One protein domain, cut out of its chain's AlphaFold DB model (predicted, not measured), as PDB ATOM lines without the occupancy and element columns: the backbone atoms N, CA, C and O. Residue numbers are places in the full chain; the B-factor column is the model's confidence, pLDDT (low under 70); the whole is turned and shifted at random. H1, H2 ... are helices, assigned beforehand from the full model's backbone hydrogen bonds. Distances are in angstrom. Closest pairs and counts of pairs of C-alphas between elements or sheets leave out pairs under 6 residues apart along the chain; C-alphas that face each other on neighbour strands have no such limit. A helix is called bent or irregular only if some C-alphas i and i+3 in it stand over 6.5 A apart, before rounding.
ATOM      1  N   GLU A  10      -8.788 -52.533  39.902       79.81
ATOM      2  CA  GLU A  10      -7.430 -52.032  40.154       79.81
ATOM      3  C   GLU A  10      -6.352 -53.075  39.790       79.81
ATOM      4  O   GLU A  10      -5.320 -52.755  39.199       79.81
ATOM      5  N   PHE A  11      -6.610 -54.359  40.063       76.50
ATOM      6  CA  PHE A  11      -5.736 -55.462  39.651       76.50
ATOM      7  C   PHE A  11      -5.678 -55.625  38.125       76.50
ATOM      8  O   PHE A  11      -4.598 -55.832  37.564       76.50
ATOM      9  N   VAL A  12      -6.822 -55.507  37.445       73.88
ATOM     10  CA  VAL A  12      -6.910 -55.564  35.980       73.88
ATOM     11  C   VAL A  12      -6.184 -54.374  35.345       73.88
ATOM     12  O   VAL A  12      -5.457 -54.572  34.372       73.88
ATOM     13  N   GLU A  13      -6.297 -53.167  35.906       76.81
ATOM     14  CA  GLU A  13      -5.556 -51.986  35.436       76.81
ATOM     15  C   GLU A  13      -4.038 -52.144  35.591       76.81
ATOM     16  O   GLU A  13      -3.284 -51.843  34.661       76.81
ATOM     17  N   VAL A  14      -3.571 -52.672  36.728       80.62
ATOM     18  CA  VAL A  14      -2.143 -52.954  36.947       80.62
ATOM     19  C   VAL A  14      -1.622 -53.973  35.930       80.62
ATOM     20  O   VAL A  14      -0.549 -53.778  35.356       80.62
ATOM     21  N   LEU A  15      -2.387 -55.032  35.649       73.81
ATOM     22  CA  LEU A  15      -2.028 -56.017  34.625       73.81
ATOM     23  C   LEU A  15      -2.020 -55.421  33.212       73.81
ATOM     24  O   LEU A  15      -1.084 -55.675  32.453       73.81
ATOM     25  N   ALA A  16      -3.017 -54.606  32.865       70.56
ATOM     26  CA  ALA A  16      -3.095 -53.930  31.572       70.56
ATOM     27  C   ALA A  16      -1.927 -52.952  31.349       70.56
ATOM     28  O   ALA A  16      -1.443 -52.824  30.224       70.56
ATOM     29  N   ASN A  17      -1.434 -52.309  32.414       76.00
ATOM     30  CA  ASN A  17      -0.250 -51.449  32.363       76.00
ATOM     31  C   ASN A  17       1.066 -52.232  32.247       76.00
ATOM     32  O   ASN A  17       1.988 -51.770  31.578       76.00
ATOM     33  N   MET A  18       1.177 -53.404  32.884       77.44
ATOM     34  CA  MET A  18       2.379 -54.247  32.774       77.44
ATOM     35  C   MET A  18       2.518 -54.905  31.397       77.44
ATOM     36  O   MET A  18       3.635 -55.176  30.955       77.44
ATOM     37  N   TYR A  19       1.400 -55.130  30.710       68.12
ATOM     38  CA  TYR A  19       1.356 -55.709  29.375       68.12
ATOM     39  C   TYR A  19       0.627 -54.753  28.426       68.12
ATOM     40  O   TYR A  19      -0.564 -54.947  28.174       68.12
ATOM     41  N   PRO A  20       1.303 -53.718  27.889       58.44
ATOM     42  CA  PRO A  20       0.697 -52.818  26.913       58.44
ATOM     43  C   PRO A  20       0.190 -53.631  25.709       58.44
ATOM     44  O   PRO A  20       0.975 -54.236  24.982       58.44
ATOM     45  N   GLY A  21      -1.137 -53.705  25.568       56.06
ATOM     46  CA  GLY A  21      -1.857 -54.599  24.648       56.06
ATOM     47  C   GLY A  21      -2.917 -55.473  25.338       56.06
ATOM     48  O   GLY A  21      -3.945 -55.779  24.746       56.06
ATOM     49  N   ALA A  22      -2.736 -55.806  26.620       57.28
ATOM     50  CA  ALA A  22      -3.698 -56.581  27.414       57.28
ATOM     51  C   ALA A  22      -4.949 -55.776  27.813       57.28
ATOM     52  O   ALA A  22      -5.989 -56.357  28.110       57.28
ATOM     53  N   GLY A  23      -4.850 -54.442  27.800       49.59
ATOM     54  CA  GLY A  23      -5.974 -53.517  27.973       49.59
ATOM     55  C   GLY A  23      -6.603 -53.034  26.664       49.59
ATOM     56  O   GLY A  23      -7.457 -52.143  26.702       49.59
ATOM     57  N   GLU A  24      -6.185 -53.554  25.499       56.50
ATOM     58  CA  GLU A  24      -6.898 -53.252  24.256       56.50
ATOM     59  C   GLU A  24      -8.342 -53.729  24.408       56.50
ATOM     60  O   GLU A  24      -8.608 -54.899  24.688       56.50
ATOM     61  N   ARG A  25      -9.286 -52.788  24.278       55.62
ATOM     62  CA  ARG A  25     -10.722 -53.079  24.327       55.62
ATOM     63  C   ARG A  25     -10.996 -54.266  23.413       55.62
ATOM     64  O   ARG A  25     -10.503 -54.259  22.286       55.62
ATOM     65  N   GLU A  26     -11.797 -55.223  23.897       63.28
ATOM     66  CA  GLU A  26     -12.231 -56.397  23.130       63.28
ATOM     67  C   GLU A  26     -12.469 -55.985  21.676       63.28
ATOM     68  O   GLU A  26     -13.244 -55.055  21.404       63.28
ATOM     69  N   LYS A  27     -11.700 -56.595  20.766       72.00
ATOM     70  CA  LYS A  27     -11.673 -56.194  19.363       72.00
ATOM     71  C   LYS A  27     -13.104 -56.205  18.846       72.00
ATOM     72  O   LYS A  27     -13.786 -57.225  18.870       72.00
ATOM     73  N   ARG A  28     -13.583 -55.032  18.435       82.44
ATOM     74  CA  ARG A  28     -14.961 -54.873  17.982       82.44
ATOM     75  C   ARG A  28     -15.052 -55.370  16.555       82.44
ATOM     76  O   ARG A  28     -14.456 -54.760  15.673       82.44
ATOM     77  N   TYR A  29     -15.825 -56.425  16.350       83.25
ATOM     78  CA  TYR A  29     -16.071 -56.958  15.020       83.25
ATOM     79  C   TYR A  29     -17.385 -56.436  14.437       83.25
ATOM     80  O   TYR A  29     -18.391 -56.243  15.130       83.25
ATOM     81  N   VAL A  30     -17.385 -56.210  13.131       85.56
ATOM     82  CA  VAL A  30     -18.568 -55.897  12.330       85.56
ATOM     83  C   VAL A  30     -18.818 -57.007  11.311       85.56
ATOM     84  O   VAL A  30     -17.932 -57.798  11.005       85.56
ATOM     85  N   LYS A  31     -20.031 -57.068  10.745       85.06
ATOM     86  CA  LYS A  31     -20.379 -58.075   9.724       85.06
ATOM     87  C   LYS A  31     -19.433 -58.021   8.509       85.06
ATOM     88  O   LYS A  31     -19.172 -59.052   7.904       85.06
ATOM     89  N   ALA A  32     -18.858 -56.853   8.201       86.69
ATOM     90  CA  ALA A  32     -17.845 -56.712   7.154       86.69
ATOM     91  C   ALA A  32     -16.564 -57.521   7.435       86.69
ATOM     92  O   ALA A  32     -16.049 -58.142   6.513       86.69
ATOM     93  N   ASP A  33     -16.111 -57.607   8.694       88.81
ATOM     94  CA  ASP A  33     -14.927 -58.401   9.058       88.81
ATOM     95  C   ASP A  33     -15.158 -59.898   8.809       88.81
ATOM     96  O   ASP A  33     -14.253 -60.614   8.387       88.81
ATOM     97  N   LEU A  34     -16.391 -60.368   9.040       89.38
ATOM     98  CA  LEU A  34     -16.792 -61.742   8.746       89.38
ATOM     99  C   LEU A  34     -16.778 -62.018   7.240       89.38
ATOM    100  O   LEU A  34     -16.234 -63.027   6.803       89.38
ATOM    101  N   VAL A  35     -17.346 -61.109   6.444       90.62
ATOM    102  CA  VAL A  35     -17.361 -61.224   4.978       90.62
ATOM    103  C   VAL A  35     -15.940 -61.193   4.412       90.62
ATOM    104  O   VAL A  35     -15.614 -61.974   3.518       90.62
ATOM    105  N   ASP A  36     -15.068 -60.336   4.945       91.81
ATOM    106  CA  ASP A  36     -13.665 -60.291   4.543       91.81
ATOM    107  C   ASP A  36     -12.928 -61.584   4.913       91.81
ATOM    108  O   ASP A  36     -12.199 -62.116   4.067       91.81
ATOM    109  N   LEU A  37     -13.159 -62.139   6.111       92.31
ATOM    110  CA  LEU A  37     -12.626 -63.447   6.503       92.31
ATOM    111  C   LEU A  37     -13.074 -64.540   5.523       92.31
ATOM    112  O   LEU A  37     -12.232 -65.265   5.002       92.31
ATOM    113  N   VAL A  38     -14.373 -64.628   5.229       91.25
ATOM    114  CA  VAL A  38     -14.959 -65.606   4.294       91.25
ATOM    115  C   VAL A  38     -14.354 -65.479   2.894       91.25
ATOM    116  O   VAL A  38     -13.949 -66.470   2.283       91.25
ATOM    117  N   ARG A  39     -14.203 -64.252   2.387       89.56
ATOM    118  CA  ARG A  39     -13.615 -63.995   1.064       89.56
ATOM    119  C   ARG A  39     -12.135 -64.370   0.994       89.56
ATOM    120  O   ARG A  39     -11.656 -64.799  -0.056       89.56
ATOM    121  N   VAL A  40     -11.385 -64.141   2.070       89.88
ATOM    122  CA  VAL A  40      -9.963 -64.506   2.139       89.88
ATOM    123  C   VAL A  40      -9.814 -66.015   2.300       89.88
ATOM    124  O   VAL A  40      -8.984 -66.612   1.613       89.88
ATOM    125  N   GLN A  41     -10.627 -66.631   3.159       90.62
ATOM    126  CA  GLN A  41     -10.557 -68.058   3.443       90.62
ATOM    127  C   GLN A  41     -10.992 -68.917   2.257       90.62
ATOM    128  O   GLN A  41     -10.299 -69.880   1.958       90.62
ATOM    129  N   SER A  42     -12.042 -68.548   1.522       88.50
ATOM    130  CA  SER A  42     -12.528 -69.316   0.354       88.50
ATOM    131  C   SER A  42     -11.498 -69.460  -0.772       88.50
ATOM    132  O   SER A  42     -11.662 -70.265  -1.682       88.50
ATOM    133  N   ARG A  43     -10.408 -68.685  -0.732       86.88
ATOM    134  CA  ARG A  43      -9.279 -68.792  -1.669       86.88
ATOM    135  C   ARG A  43      -8.167 -69.710  -1.162       86.88
ATOM    136  O   ARG A  43      -7.265 -70.050  -1.931       86.88
ATOM    137  N   LYS A  44      -8.191 -70.058   0.125       88.06
ATOM    138  CA  LYS A  44      -7.238 -70.948   0.781       88.06
ATOM    139  C   LYS A  44      -7.786 -72.368   0.775       88.06
ATOM    140  O   LYS A  44      -8.948 -72.614   1.077       88.06
ATOM    141  N   ILE A  45      -6.906 -73.309   0.474       84.06
ATOM    142  CA  ILE A  45      -7.219 -74.731   0.556       84.06
ATOM    143  C   ILE A  45      -7.016 -75.164   2.008       84.06
ATOM    144  O   ILE A  45      -5.959 -74.906   2.579       84.06
ATOM    145  N   ILE A  46      -8.009 -75.835   2.588       84.19
ATOM    146  CA  ILE A  46      -7.876 -76.508   3.884       84.19
ATOM    147  C   ILE A  46      -7.272 -77.888   3.607       84.19
ATOM    148  O   ILE A  46      -7.983 -78.802   3.196       84.19
ATOM    149  N   ALA A  47      -5.951 -78.014   3.750       77.94
ATOM    150  CA  ALA A  47      -5.225 -79.250   3.446       77.94
ATOM    151  C   ALA A  47      -4.925 -80.083   4.700       77.94
ATOM    152  O   ALA A  47      -4.740 -81.296   4.608       77.94
ATOM    153  N   THR A  48      -4.867 -79.432   5.860       83.19
ATOM    154  CA  THR A  48      -4.505 -80.040   7.143       83.19
ATOM    155  C   THR A  48      -5.545 -79.749   8.225       83.19
ATOM    156  O   THR A  48      -6.403 -78.872   8.083       83.19
ATOM    157  N   GLU A  49      -5.480 -80.495   9.330       84.38
ATOM    158  CA  GLU A  49      -6.309 -80.202  10.503       84.38
ATOM    159  C   GLU A  49      -5.916 -78.858  11.136       84.38
ATOM    160  O   GLU A  49      -6.769 -78.155  11.676       84.38
ATOM    161  N   GLU A  50      -4.644 -78.472  11.038       86.38
ATOM    162  CA  GLU A  50      -4.136 -77.172  11.467       86.38
ATOM    163  C   GLU A  50      -4.804 -76.023  10.702       86.38
ATOM    164  O   GLU A  50      -5.319 -75.106  11.345       86.38
ATOM    165  N   ASP A  51      -4.896 -76.111   9.369       86.62
ATOM    166  CA  ASP A  51      -5.577 -75.101   8.538       86.62
ATOM    167  C   ASP A  51      -7.057 -74.962   8.924       86.62
ATOM    168  O   ASP A  51      -7.604 -73.860   9.016       86.62
ATOM    169  N   LEU A  52      -7.716 -76.100   9.180       88.31
ATOM    170  CA  LEU A  52      -9.109 -76.130   9.621       88.31
ATOM    171  C   LEU A  52      -9.273 -75.471  10.995       88.31
ATOM    172  O   LEU A  52     -10.226 -74.724  11.215       88.31
ATOM    173  N   ARG A  53      -8.355 -75.750  11.926       86.88
ATOM    174  CA  ARG A  53      -8.369 -75.193  13.281       86.88
ATOM    175  C   ARG A  53      -8.134 -73.686  13.264       86.88
ATOM    176  O   ARG A  53      -8.820 -72.974  13.992       86.88
ATOM    177  N   GLU A  54      -7.206 -73.209  12.436       90.31
ATOM    178  CA  GLU A  54      -6.943 -71.778  12.269       90.31
ATOM    179  C   GLU A  54      -8.192 -71.056  11.759       90.31
ATOM    180  O   GLU A  54      -8.614 -70.058  12.350       90.31
ATOM    181  N   TYR A  55      -8.824 -71.593  10.711       91.44
ATOM    182  CA  TYR A  55     -10.057 -71.020  10.182       91.44
ATOM    183  C   TYR A  55     -11.176 -71.008  11.225       91.44
ATOM    184  O   TYR A  55     -11.802 -69.970  11.437       91.44
ATOM    185  N   LEU A  56     -11.397 -72.132  11.912       91.31
ATOM    186  CA  LEU A  56     -12.421 -72.233  12.951       91.31
ATOM    187  C   LEU A  56     -12.216 -71.209  14.056       91.31
ATOM    188  O   LEU A  56     -13.159 -70.523  14.436       91.31
ATOM    189  N   TRP A  57     -10.984 -71.070  14.536       89.81
ATOM    190  CA  TRP A  57     -10.673 -70.126  15.597       89.81
ATOM    191  C   TRP A  57     -10.938 -68.676  15.172       89.81
ATOM    192  O   TRP A  57     -11.554 -67.914  15.920       89.81
ATOM    193  N   GLN A  58     -10.543 -68.294  13.953       89.25
ATOM    194  CA  GLN A  58     -10.824 -66.958  13.411       89.25
ATOM    195  C   GLN A  58     -12.330 -66.726  13.236       89.25
ATOM    196  O   GLN A  58     -12.848 -65.681  13.636       89.25
ATOM    197  N   TYR A  59     -13.038 -67.713  12.691       90.12
ATOM    198  CA  TYR A  59     -14.476 -67.652  12.459       90.12
ATOM    199  C   TYR A  59     -15.261 -67.523  13.769       90.12
ATOM    200  O   TYR A  59     -16.048 -66.591  13.930       90.12
ATOM    201  N   GLU A  60     -14.996 -68.394  14.745       89.19
ATOM    202  CA  GLU A  60     -15.645 -68.380  16.059       89.19
ATOM    203  C   GLU A  60     -15.342 -67.108  16.850       89.19
ATOM    204  O   GLU A  60     -16.202 -66.631  17.589       89.19
ATOM    205  N   THR A  61     -14.162 -66.508  16.672       87.94
ATOM    206  CA  THR A  61     -13.824 -65.233  17.319       87.94
ATOM    207  C   THR A  61     -14.726 -64.104  16.814       87.94
ATOM    208  O   THR A  61     -15.351 -63.399  17.610       87.94
ATOM    209  N   ILE A  62     -14.842 -63.955  15.489       87.19
ATOM    210  CA  ILE A  62     -15.662 -62.905  14.868       87.19
ATOM    211  C   ILE A  62     -17.144 -63.161  15.139       87.19
ATOM    212  O   ILE A  62     -17.873 -62.283  15.606       87.19
ATOM    213  N   VAL A  63     -17.600 -64.382  14.869       87.94
ATOM    214  CA  VAL A  63     -19.008 -64.748  14.987       87.94
ATOM    215  C   VAL A  63     -19.453 -64.808  16.443       87.94
ATOM    216  O   VAL A  63     -20.559 -64.376  16.752       87.94
ATOM    217  N   GLY A  64     -18.594 -65.255  17.357       84.69
ATOM    218  CA  GLY A  64     -18.858 -65.236  18.793       84.69
ATOM    219  C   GLY A  64     -19.120 -63.822  19.307       84.69
ATOM    220  O   GLY A  64     -20.073 -63.615  20.060       84.69
ATOM    221  N   TYR A  65     -18.351 -62.832  18.841       85.25
ATOM    222  CA  TYR A  65     -18.624 -61.425  19.133       85.25
ATOM    223  C   TYR A  65     -19.957 -60.962  18.518       85.25
ATOM    224  O   TYR A  65     -20.788 -60.369  19.205       85.25
ATOM    225  N   LEU A  66     -20.209 -61.257  17.238       83.44
ATOM    226  CA  LEU A  66     -21.441 -60.834  16.554       83.44
ATOM    227  C   LEU A  66     -22.709 -61.457  17.159       83.44
ATOM    228  O   LEU A  66     -23.728 -60.773  17.276       83.44
ATOM    229  N   ASN A  67     -22.636 -62.718  17.586       84.25
ATOM    230  CA  ASN A  67     -23.746 -63.449  18.185       84.25
ATOM    231  C   ASN A  67     -24.100 -62.896  19.576       84.25
ATOM    232  O   ASN A  67     -25.271 -62.667  19.865       84.25
ATOM    233  N   ARG A  68     -23.094 -62.559  20.404       80.38
ATOM    234  CA  ARG A  68     -23.303 -61.876  21.700       80.38
ATOM    235  C   ARG A  68     -24.034 -60.536  21.561       80.38
ATOM    236  O   ARG A  68     -24.709 -60.104  22.489       80.38
ATOM    237  N   HIS A  69     -23.913 -59.889  20.405       78.19
ATOM    238  CA  HIS A  69     -24.571 -58.621  20.100       78.19
ATOM    239  C   HIS A  69     -25.837 -58.766  19.236       78.19
ATOM    240  O   HIS A  69     -26.321 -57.753  18.731       78.19
ATOM    241  N   TYR A  70     -26.372 -59.984  19.063       74.88
ATOM    242  CA  TYR A  70     -27.571 -60.283  18.261       74.88
ATOM    243  C   TYR A  70     -27.506 -59.755  16.818       74.88
ATOM    244  O   TYR A  70     -28.511 -59.355  16.235       74.88
ATOM    245  N   LYS A  71     -26.305 -59.729  16.230       77.06
ATOM    246  CA  LYS A  71     -26.074 -59.215  14.868       77.06
ATOM    247  C   LYS A  71     -26.090 -60.301  13.792       77.06
ATOM    248  O   LYS A  71     -25.767 -60.002  12.643       77.06
ATOM    249  N   LEU A  72     -26.392 -61.545  14.159       83.00
ATOM    250  CA  LEU A  72     -26.251 -62.700  13.283       83.00
ATOM    251  C   LEU A  72     -27.336 -63.744  13.577       83.00
ATOM    252  O   LEU A  72     -27.599 -64.040  14.743       83.00
ATOM    253  N   THR A  73     -27.965 -64.287  12.536       84.81
ATOM    254  CA  THR A  73     -28.928 -65.396  12.647       84.81
ATOM    255  C   THR A  73     -28.211 -66.748  12.601       84.81
ATOM    256  O   THR A  73     -27.044 -66.837  12.223       84.81
ATOM    257  N   GLN A  74     -28.900 -67.835  12.963       83.69
ATOM    258  CA  GLN A  74     -28.332 -69.185  12.846       83.69
ATOM    259  C   GLN A  74     -28.101 -69.599  11.380       83.69
ATOM    260  O   GLN A  74     -27.173 -70.352  11.084       83.69
ATOM    261  N   GLU A  75     -28.927 -69.095  10.465       84.69
ATOM    262  CA  GLU A  75     -28.749 -69.265   9.021       84.69
ATOM    263  C   GLU A  75     -27.492 -68.542   8.542       84.69
ATOM    264  O   GLU A  75     -26.646 -69.181   7.928       84.69
ATOM    265  N   ASP A  76     -27.299 -67.272   8.923       86.94
ATOM    266  CA  ASP A  76     -26.064 -66.529   8.642       86.94
ATOM    267  C   ASP A  76     -24.843 -67.276   9.216       86.94
ATOM    268  O   ASP A  76     -23.819 -67.412   8.550       86.94
ATOM    269  N   TYR A  77     -24.952 -67.810  10.440       86.50
ATOM    270  CA  TYR A  77     -23.887 -68.580  11.098       86.50
ATOM    271  C   TYR A  77     -23.465 -69.806  10.284       86.50
ATOM    272  O   TYR A  77     -22.275 -70.089  10.153       86.50
ATOM    273  N   ASN A  78     -24.429 -70.556   9.758       89.44
ATOM    274  CA  ASN A  78     -24.156 -71.748   8.962       89.44
ATOM    275  C   ASN A  78     -23.712 -71.382   7.536       89.44
ATOM    276  O   ASN A  78     -22.778 -71.980   7.003       89.44
ATOM    277  N   GLY A  79     -24.357 -70.377   6.944       89.38
ATOM    278  CA  GLY A  79     -24.119 -69.910   5.583       89.38
ATOM    279  C   GLY A  79     -22.717 -69.349   5.408       89.38
ATOM    280  O   GLY A  79     -21.972 -69.845   4.566       89.38
ATOM    281  N   TYR A  80     -22.295 -68.410   6.261       90.62
ATOM    282  CA  TYR A  80     -20.951 -67.832   6.175       90.62
ATOM    283  C   TYR A  80     -19.844 -68.862   6.411       90.62
ATOM    284  O   TYR A  80     -18.769 -68.751   5.823       90.62
ATOM    285  N   PHE A  81     -20.095 -69.883   7.234       91.25
ATOM    286  CA  PHE A  81     -19.139 -70.967   7.419       91.25
ATOM    287  C   PHE A  81     -18.981 -71.788   6.136       91.25
ATOM    288  O   PHE A  81     -17.863 -72.052   5.705       91.25
ATOM    289  N   TRP A  82     -20.099 -72.164   5.506       90.69
ATOM    290  CA  TRP A  82     -20.092 -72.881   4.232       90.69
ATOM    291  C   TRP A  82     -19.420 -72.062   3.123       90.69
ATOM    292  O   TRP A  82     -18.515 -72.562   2.458       90.69
ATOM    293  N   GLU A  83     -19.799 -70.791   2.972       90.44
ATOM    294  CA  GLU A  83     -19.239 -69.864   1.979       90.44
ATOM    295  C   GLU A  83     -17.735 -69.626   2.152       90.44
ATOM    296  O   GLU A  83     -17.038 -69.363   1.174       90.44
ATOM    297  N   GLY A  84     -17.222 -69.718   3.381       89.12
ATOM    298  CA  GLY A  84     -15.800 -69.548   3.673       89.12
ATOM    299  C   GLY A  84     -14.926 -70.711   3.217       89.12
ATOM    300  O   GLY A  84     -13.704 -70.578   3.228       89.12
ATOM    301  N   LEU A  85     -15.518 -71.832   2.806       89.50
ATOM    302  CA  LEU A  85     -14.784 -72.979   2.282       89.50
ATOM    303  C   LEU A  85     -14.371 -72.770   0.822       89.50
ATOM    304  O   LEU A  85     -15.028 -72.068   0.056       89.50
ATOM    305  N   ASP A  86     -13.284 -73.430   0.428       88.19
ATOM    306  CA  ASP A  86     -12.860 -73.487  -0.970       88.19
ATOM    307  C   ASP A  86     -13.971 -74.111  -1.845       88.19
ATOM    308  O   ASP A  86     -14.510 -75.161  -1.479       88.19
ATOM    309  N   PRO A  87     -14.328 -73.517  -3.001       86.00
ATOM    310  CA  PRO A  87     -15.402 -74.030  -3.855       86.00
ATOM    311  C   PRO A  87     -15.209 -75.480  -4.317       86.00
ATOM    312  O   PRO A  87     -16.185 -76.198  -4.536       86.00
ATOM    313  N   GLU A  88     -13.961 -75.931  -4.473       82.75
ATOM    314  CA  GLU A  88     -13.675 -77.320  -4.844       82.75
ATOM    315  C   GLU A  88     -13.995 -78.267  -3.680       82.75
ATOM    316  O   GLU A  88     -14.681 -79.272  -3.872       82.75
ATOM    317  N   LEU A  89     -13.611 -77.885  -2.457       84.50
ATOM    318  CA  LEU A  89     -13.980 -78.601  -1.237       84.50
ATOM    319  C   LEU A  89     -15.505 -78.634  -1.035       84.50
ATOM    320  O   LEU A  89     -16.058 -79.687  -0.723       84.50
ATOM    321  N   GLN A  90     -16.204 -77.519  -1.267       87.75
ATOM    322  CA  GLN A  90     -17.670 -77.475  -1.208       87.75
ATOM    323  C   GLN A  90     -18.305 -78.483  -2.171       87.75
ATOM    324  O   GLN A  90     -19.231 -79.199  -1.792       87.75
ATOM    325  N   LYS A  91     -17.803 -78.564  -3.408       85.25
ATOM    326  CA  LYS A  91     -18.313 -79.493  -4.421       85.25
ATOM    327  C   LYS A  91     -18.136 -80.950  -3.993       85.25
ATOM    328  O   LYS A  91     -19.104 -81.708  -4.044       85.25
ATOM    329  N   ASP A  92     -16.940 -81.315  -3.538       81.31
ATOM    330  CA  ASP A  92     -16.628 -82.678  -3.092       81.31
ATOM    331  C   ASP A  92     -17.463 -83.073  -1.858       81.31
ATOM    332  O   ASP A  92     -17.903 -84.215  -1.707       81.31
ATOM    333  N   MET A  93     -17.738 -82.112  -0.974       84.75
ATOM    334  CA  MET A  93     -18.589 -82.327   0.193       84.75
ATOM    335  C   MET A  93     -20.075 -82.395  -0.150       84.75
ATOM    336  O   MET A  93     -20.808 -83.107   0.532       84.75
ATOM    337  N   LEU A  94     -20.545 -81.674  -1.172       84.75
ATOM    338  CA  LEU A  94     -21.971 -81.562  -1.488       84.75
ATOM    339  C   LEU A  94     -22.592 -82.919  -1.839       84.75
ATOM    340  O   LEU A  94     -23.699 -83.221  -1.394       84.75
ATOM    341  N   GLU A  95     -21.882 -83.745  -2.609       79.56
ATOM    342  CA  GLU A  95     -22.325 -85.100  -2.961       79.56
ATOM    343  C   GLU A  95     -22.421 -85.990  -1.712       79.56
ATOM    344  O   GLU A  95     -23.450 -86.627  -1.472       79.56
ATOM    345  N   ASN A  96     -21.399 -85.944  -0.850       81.62
ATOM    346  CA  ASN A  96     -21.356 -86.706   0.400       81.62
ATOM    347  C   ASN A  96     -22.425 -86.251   1.406       81.62
ATOM    348  O   ASN A  96     -23.066 -87.080   2.058       81.62
ATOM    349  N   LEU A  97     -22.654 -84.941   1.520       84.19
ATOM    350  CA  LEU A  97     -23.655 -84.356   2.408       84.19
ATOM    351  C   LEU A  97     -25.072 -84.749   1.988       84.19
ATOM    352  O   LEU A  97     -25.860 -85.134   2.855       84.19
ATOM    353  N   LYS A  98     -25.378 -84.710   0.685       82.12
ATOM    354  CA  LYS A  98     -26.661 -85.175   0.138       82.12
ATOM    355  C   LYS A  98     -26.855 -86.671   0.369       82.12
ATOM    356  O   LYS A  98     -27.896 -87.084   0.869       82.12
ATOM    357  N   PHE A  99     -25.833 -87.478   0.079       76.44
ATOM    358  CA  PHE A  99     -25.894 -88.927   0.261       76.44
ATOM    359  C   PHE A  99     -26.133 -89.331   1.725       76.44
ATOM    360  O   PHE A  99     -26.951 -90.202   2.004       76.44
ATOM    361  N   ARG A 100     -25.443 -88.690   2.680       75.31
ATOM    362  CA  ARG A 100     -25.509 -89.056   4.107       75.31
ATOM    363  C   ARG A 100     -26.696 -88.463   4.860       75.31
ATOM    364  O   ARG A 100     -27.106 -89.042   5.862       75.31
ATOM    365  N   ASN A 101     -27.192 -87.291   4.456       75.62
ATOM    366  CA  ASN A 101     -28.239 -86.579   5.197       75.62
ATOM    367  C   ASN A 101     -29.611 -86.602   4.499       75.62
ATOM    368  O   ASN A 101     -30.583 -86.161   5.105       75.62
ATOM    369  N   GLY A 102     -29.715 -87.153   3.284       73.12
ATOM    370  CA  GLY A 102     -30.983 -87.296   2.568       73.12
ATOM    371  C   GLY A 102     -31.493 -85.977   1.980       73.12
ATOM    372  O   GLY A 102     -30.719 -85.180   1.452       73.12
ATOM    373  N   LEU A 103     -32.815 -85.768   2.039       68.56
ATOM    374  CA  LEU A 103     -33.471 -84.561   1.530       68.56
ATOM    375  C   LEU A 103     -33.072 -83.340   2.376       68.56
ATOM    376  O   LEU A 103     -33.461 -83.228   3.534       68.56
ATOM    377  N   HIS A 104     -32.307 -82.430   1.772       76.75
ATOM    378  CA  HIS A 104     -31.952 -81.119   2.320       76.75
ATOM    379  C   HIS A 104     -32.554 -80.036   1.423       76.75
ATOM    380  O   HIS A 104     -32.462 -80.146   0.196       76.75
ATOM    381  N   ASN A 105     -33.175 -79.013   2.012       75.06
ATOM    382  CA  ASN A 105     -33.725 -77.893   1.248       75.06
ATOM    383  C   ASN A 105     -32.581 -77.116   0.592       75.06
ATOM    384  O   ASN A 105     -31.606 -76.772   1.253       75.06
ATOM    385  N   LEU A 106     -32.694 -76.832  -0.706       70.44
ATOM    386  CA  LEU A 106     -31.640 -76.136  -1.452       70.44
ATOM    387  C   LEU A 106     -31.386 -74.713  -0.937       70.44
ATOM    388  O   LEU A 106     -30.262 -74.231  -1.057       70.44
ATOM    389  N   ASP A 107     -32.410 -74.086  -0.363       76.25
ATOM    390  CA  ASP A 107     -32.354 -72.713   0.142       76.25
ATOM    391  C   ASP A 107     -31.782 -72.623   1.567       76.25
ATOM    392  O   ASP A 107     -31.343 -71.552   1.984       76.25
ATOM    393  N   ASP A 108     -31.733 -73.740   2.303       81.69
ATOM    394  CA  ASP A 108     -31.232 -73.751   3.676       81.69
ATOM    395  C   ASP A 108     -29.708 -73.962   3.691       81.69
ATOM    396  O   ASP A 108     -29.192 -74.890   3.055       81.69
ATOM    397  N   PRO A 109     -28.939 -73.169   4.455       84.44
ATOM    398  CA  PRO A 109     -27.509 -73.398   4.595       84.44
ATOM    399  C   PRO A 109     -27.231 -74.716   5.330       84.44
ATOM    400  O   PRO A 109     -27.912 -75.082   6.293       84.44
ATOM    401  N   TRP A 110     -26.184 -75.432   4.907       86.81
ATOM    402  CA  TRP A 110     -25.781 -76.674   5.565       86.81
ATOM    403  C   TRP A 110     -25.377 -76.416   7.023       86.81
ATOM    404  O   TRP A 110     -24.518 -75.568   7.274       86.81
ATOM    405  N   PRO A 111     -25.910 -77.176   7.999       87.56
ATOM    406  CA  PRO A 111     -25.518 -77.019   9.393       87.56
ATOM    407  C   PRO A 111     -24.007 -77.210   9.587       87.56
ATOM    408  O   PRO A 111     -23.452 -78.239   9.184       87.56
ATOM    409  N   MET A 112     -23.335 -76.258  10.244       89.62
ATOM    410  CA  MET A 112     -21.869 -76.249  10.392       89.62
ATOM    411  C   MET A 112     -21.312 -77.548  10.993       89.62
ATOM    412  O   MET A 112     -20.266 -78.036  10.575       89.62
ATOM    413  N   ASN A 113     -22.023 -78.171  11.933       89.62
ATOM    414  CA  ASN A 113     -21.620 -79.450  12.525       89.62
ATOM    415  C   ASN A 113     -21.571 -80.606  11.505       89.62
ATOM    416  O   ASN A 113     -20.729 -81.498  11.622       89.62
ATOM    417  N   LYS A 114     -22.466 -80.607  10.511       89.69
ATOM    418  CA  LYS A 114     -22.481 -81.589   9.420       89.69
ATOM    419  C   LYS A 114     -21.295 -81.345   8.495       89.69
ATOM    420  O   LYS A 114     -20.544 -82.276   8.230       89.69
ATOM    421  N   VAL A 115     -21.098 -80.089   8.100       90.50
ATOM    422  CA  VAL A 115     -19.982 -79.640   7.256       90.50
ATOM    423  C   VAL A 115     -18.641 -80.012   7.900       90.50
ATOM    424  O   VAL A 115     -17.823 -80.686   7.282       90.50
ATOM    425  N   LEU A 116     -18.448 -79.696   9.182       89.75
ATOM    426  CA  LEU A 116     -17.230 -80.024   9.927       89.75
ATOM    427  C   LEU A 116     -16.925 -81.514  10.010       89.75
ATOM    428  O   LEU A 116     -15.761 -81.910   9.934       89.75
ATOM    429  N   ARG A 117     -17.953 -82.343  10.203       89.69
ATOM    430  CA  ARG A 117     -17.771 -83.793  10.229       89.69
ATOM    431  C   ARG A 117     -17.257 -84.288   8.882       89.69
ATOM    432  O   ARG A 117     -16.292 -85.041   8.863       89.69
ATOM    433  N   GLU A 118     -17.857 -83.836   7.784       89.12
ATOM    434  CA  GLU A 118     -17.423 -84.250   6.449       89.12
ATOM    435  C   GLU A 118     -16.004 -83.750   6.121       89.12
ATOM    436  O   GLU A 118     -15.208 -84.533   5.611       89.12
ATOM    437  N   ILE A 119     -15.626 -82.515   6.494       88.25
ATOM    438  CA  ILE A 119     -14.238 -82.030   6.317       88.25
ATOM    439  C   ILE A 119     -13.256 -82.943   7.060       88.25
ATOM    440  O   ILE A 119     -12.246 -83.358   6.500       88.25
ATOM    441  N   LYS A 120     -13.550 -83.288   8.319       88.38
ATOM    442  CA  LYS A 120     -12.685 -84.172   9.113       88.38
ATOM    443  C   LYS A 120     -12.565 -85.565   8.502       88.38
ATOM    444  O   LYS A 120     -11.476 -86.129   8.526       88.38
ATOM    445  N   GLU A 121     -13.648 -86.117   7.962       85.00
ATOM    446  CA  GLU A 121     -13.597 -87.397   7.250       85.00
ATOM    447  C   GLU A 121     -12.721 -87.305   5.995       85.00
ATOM    448  O   GLU A 121     -11.850 -88.152   5.799       85.00
ATOM    449  N   LEU A 122     -12.871 -86.252   5.187       83.44
ATOM    450  CA  LEU A 122     -12.025 -86.039   4.008       83.44
ATOM    451  C   LEU A 122     -10.538 -85.935   4.387       83.44
ATOM    452  O   LEU A 122      -9.702 -86.628   3.803       83.44
ATOM    453  N   LEU A 123     -10.215 -85.158   5.425       82.56
ATOM    454  CA  LEU A 123      -8.844 -85.016   5.925       82.56
ATOM    455  C   LEU A 123      -8.273 -86.340   6.468       82.56
ATOM    456  O   LEU A 123      -7.108 -86.652   6.226       82.56
ATOM    457  N   ARG A 124      -9.080 -87.155   7.165       80.12
ATOM    458  CA  ARG A 124      -8.654 -88.454   7.725       80.12
ATOM    459  C   ARG A 124      -8.267 -89.471   6.662       80.12
ATOM    460  O   ARG A 124      -7.308 -90.213   6.857       80.12
ATOM    461  N   HIS A 125      -9.010 -89.529   5.561       68.50
ATOM    462  CA  HIS A 125      -8.782 -90.530   4.514       68.50
ATOM    463  C   HIS A 125      -7.709 -90.110   3.506       68.50
ATOM    464  O   HIS A 125      -7.562 -90.759   2.473       68.50
ATOM    465  N   GLY A 126      -6.953 -89.042   3.793       58.22
ATOM    466  CA  GLY A 126      -5.920 -88.552   2.889       58.22
ATOM    467  C   GLY A 126      -6.500 -88.133   1.544       58.22
ATOM    468  O   GLY A 126      -5.802 -88.220   0.533       58.22
ATOM    469  N   TYR A 127      -7.760 -87.670   1.518       52.28
ATOM    470  CA  TYR A 127      -8.229 -86.857   0.408       52.28
ATOM    471  C   TYR A 127      -7.453 -85.555   0.486       52.28
ATOM    472  O   TYR A 127      -7.920 -84.527   0.967       52.28
ATOM    473  N   HIS A 128      -6.223 -85.599  -0.014       45.03
ATOM    474  CA  HIS A 128      -5.685 -84.421  -0.620       45.03
ATOM    475  C   HIS A 128      -6.768 -83.967  -1.594       45.03
ATOM    476  O   HIS A 128      -7.372 -84.748  -2.337       45.03
ATOM    477  N   THR A 129      -6.966 -82.674  -1.619       44.06
ATOM    478  CA  THR A 129      -7.380 -81.936  -2.792       44.06
ATOM    479  C   THR A 129      -6.386 -82.187  -3.950       44.06
ATOM    480  O   THR A 129      -5.919 -81.272  -4.614       44.06
ATOM    481  N   THR A 130      -6.013 -83.445  -4.236       41.69
ATOM    482  CA  THR A 130      -5.222 -83.860  -5.394       41.69
ATOM    483  C   THR A 130      -5.965 -83.491  -6.659       41.69
ATOM    484  O   THR A 130      -5.318 -83.233  -7.663       41.69
ATOM    485  N   ARG A 131      -7.296 -83.361  -6.612       38.34
ATOM    486  CA  ARG A 131      -8.059 -82.790  -7.718       38.34
ATOM    487  C   ARG A 131      -7.747 -81.300  -7.924       38.34
ATOM    488  O   ARG A 131      -7.543 -80.918  -9.070       38.34
ATOM    489  N   SER A 132      -7.574 -80.504  -6.860       42.25
ATOM    490  CA  SER A 132      -7.239 -79.070  -6.949       42.25
ATOM    491  C   SER A 132      -5.763 -78.811  -7.254       42.25
ATOM    492  O   SER A 132      -5.430 -77.951  -8.071       42.25
ATOM    493  N   HIS A 133      -4.851 -79.605  -6.686       40.25
ATOM    494  CA  HIS A 133      -3.426 -79.512  -6.995       40.25
ATOM    495  C   HIS A 133      -3.102 -80.024  -8.405       40.25
ATOM    496  O   HIS A 133      -2.293 -79.392  -9.086       40.25
ATOM    497  N   ALA A 134      -3.750 -81.098  -8.876       36.69
ATOM    498  CA  ALA A 134      -3.575 -81.613 -10.237       36.69
ATOM    499  C   ALA A 134      -4.273 -80.742 -11.289       36.69
ATOM    500  O   ALA A 134      -3.711 -80.549 -12.364       36.69
ATOM    501  N   ALA A 135      -5.447 -80.170 -10.991       36.38
ATOM    502  CA  ALA A 135      -6.132 -79.252 -11.903       36.38
ATOM    503  C   ALA A 135      -5.421 -77.893 -12.007       36.38
ATOM    504  O   ALA A 135      -5.339 -77.337 -13.099       36.38
ATOM    505  N   ARG A 136      -4.831 -77.382 -10.912       41.12
ATOM    506  CA  ARG A 136      -4.037 -76.137 -10.938       41.12
ATOM    507  C   ARG A 136      -2.589 -76.326 -11.414       41.12
ATOM    508  O   ARG A 136      -1.987 -75.352 -11.852       41.12
ATOM    509  N   ARG A 137      -2.019 -77.541 -11.359       35.38
ATOM    510  CA  ARG A 137      -0.666 -77.857 -11.882       35.38
ATOM    511  C   ARG A 137      -0.640 -78.798 -13.089       35.38
ATOM    512  O   ARG A 137       0.430 -79.292 -13.415       35.38
ATOM    513  N   GLY A 138      -1.767 -79.065 -13.746       31.97
ATOM    514  CA  GLY A 138      -1.829 -79.879 -14.967       31.97
ATOM    515  C   GLY A 138      -1.183 -81.271 -14.877       31.97
ATOM    516  O   GLY A 138      -0.594 -81.711 -15.861       31.97
TER     517      GLY A 138
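This is residues 10 to 138 of the 285 residues of an uncharacterized protein of Pisolithus tinctorius Marx 270 (UniProt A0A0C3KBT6). The longest helix, H3, lies side by side with H2 and H4 in a small up-and-down bundle, and at one end of it H5 and H6 cross each other, H6 reaching H4. H1 is set off from this body at the far end of a long link, residues 19 to 30, and a short last helix, H7, lies near H5 at the opposite end of the long axis; the loop of residues 102 to 107 sticks out. The printed part has 129 residues with seven named helices, H1 to H7 in order, and no named strand: the class is all helix. The whole is loose, with a radius of gyration of the C-alphas of 18.0 A, and elongated, spanning 57 by 34 by 23 A.

H3, residues 49 to 68, is 27.4 A long, from C-alpha 49 at (-6.309, -80.202, 10.503) to C-alpha 68 at (-23.303, -61.876, 21.700), with a kink of 25 degrees near residue 62. H2 is residues 31 to 41, 15.3 A, and H4 residues 74 to 83, 14.2 A. H5, residues 87 to 101, measures 20.1 A; it is neither bent nor irregular, but only just: C-alphas 92 and 95 are 6.2 A apart. H6 is residues 112 to 124, 18.2 A. H1, residues 10 to 18, 12.5 A, begins at C-alpha 10 (-7.430, -52.032, 40.154), and H7, residues 130 to 137, 9.9 A, ends at C-alpha 137 (-0.666, -77.857, -11.882).

H2, H3 and H4 form a bundle, up and down, each helix running against the one before it. H3 and H2 are a helical hairpin and touch at a shallow tilt of 9 degrees, opposite ways; their closest C-alphas, Leu 34 and Ile 62, are 6.3 A apart. H2 touches H4 the same way at 30 degrees, closest at the C-alphas of Val 38 and Glu 83, 6.5 A. H3 and H4 are close but not clearly touching, the C-alphas of Val 63 and Tyr 77 being closest at 7.3 A. H6 touches H4 with residues 112 to 115 alone; the closest C-alphas, Asn 78 and Met 112, are 5.2 A apart. H5 and H6 touch, only just about perpendicular at 73 degrees, closest at the C-alphas of Met 93 and Glu 118, 6.6 A; H5 does so with residues 93 to 97 alone and H6 with residues 114 to 119 alone. H7 is close to H5 but not clearly touching, and H1 touches no helix. O i to N i+4 pairs are within hydrogen-bond range throughout H1, H2, H3, H6 and H7, in 5 of 6 in H4 and in 9 of 11 in H5.

The C-alphas farthest apart, those of Glu 10 and Gly 138, are 62.0 A apart. The printed part has no cut, and the link H1 to H2 is long. Mean pLDDT of the printed part is 78.3; residues 19 to 26, 103 and 125 to 138 are under 70, and H7 has a mean of 39.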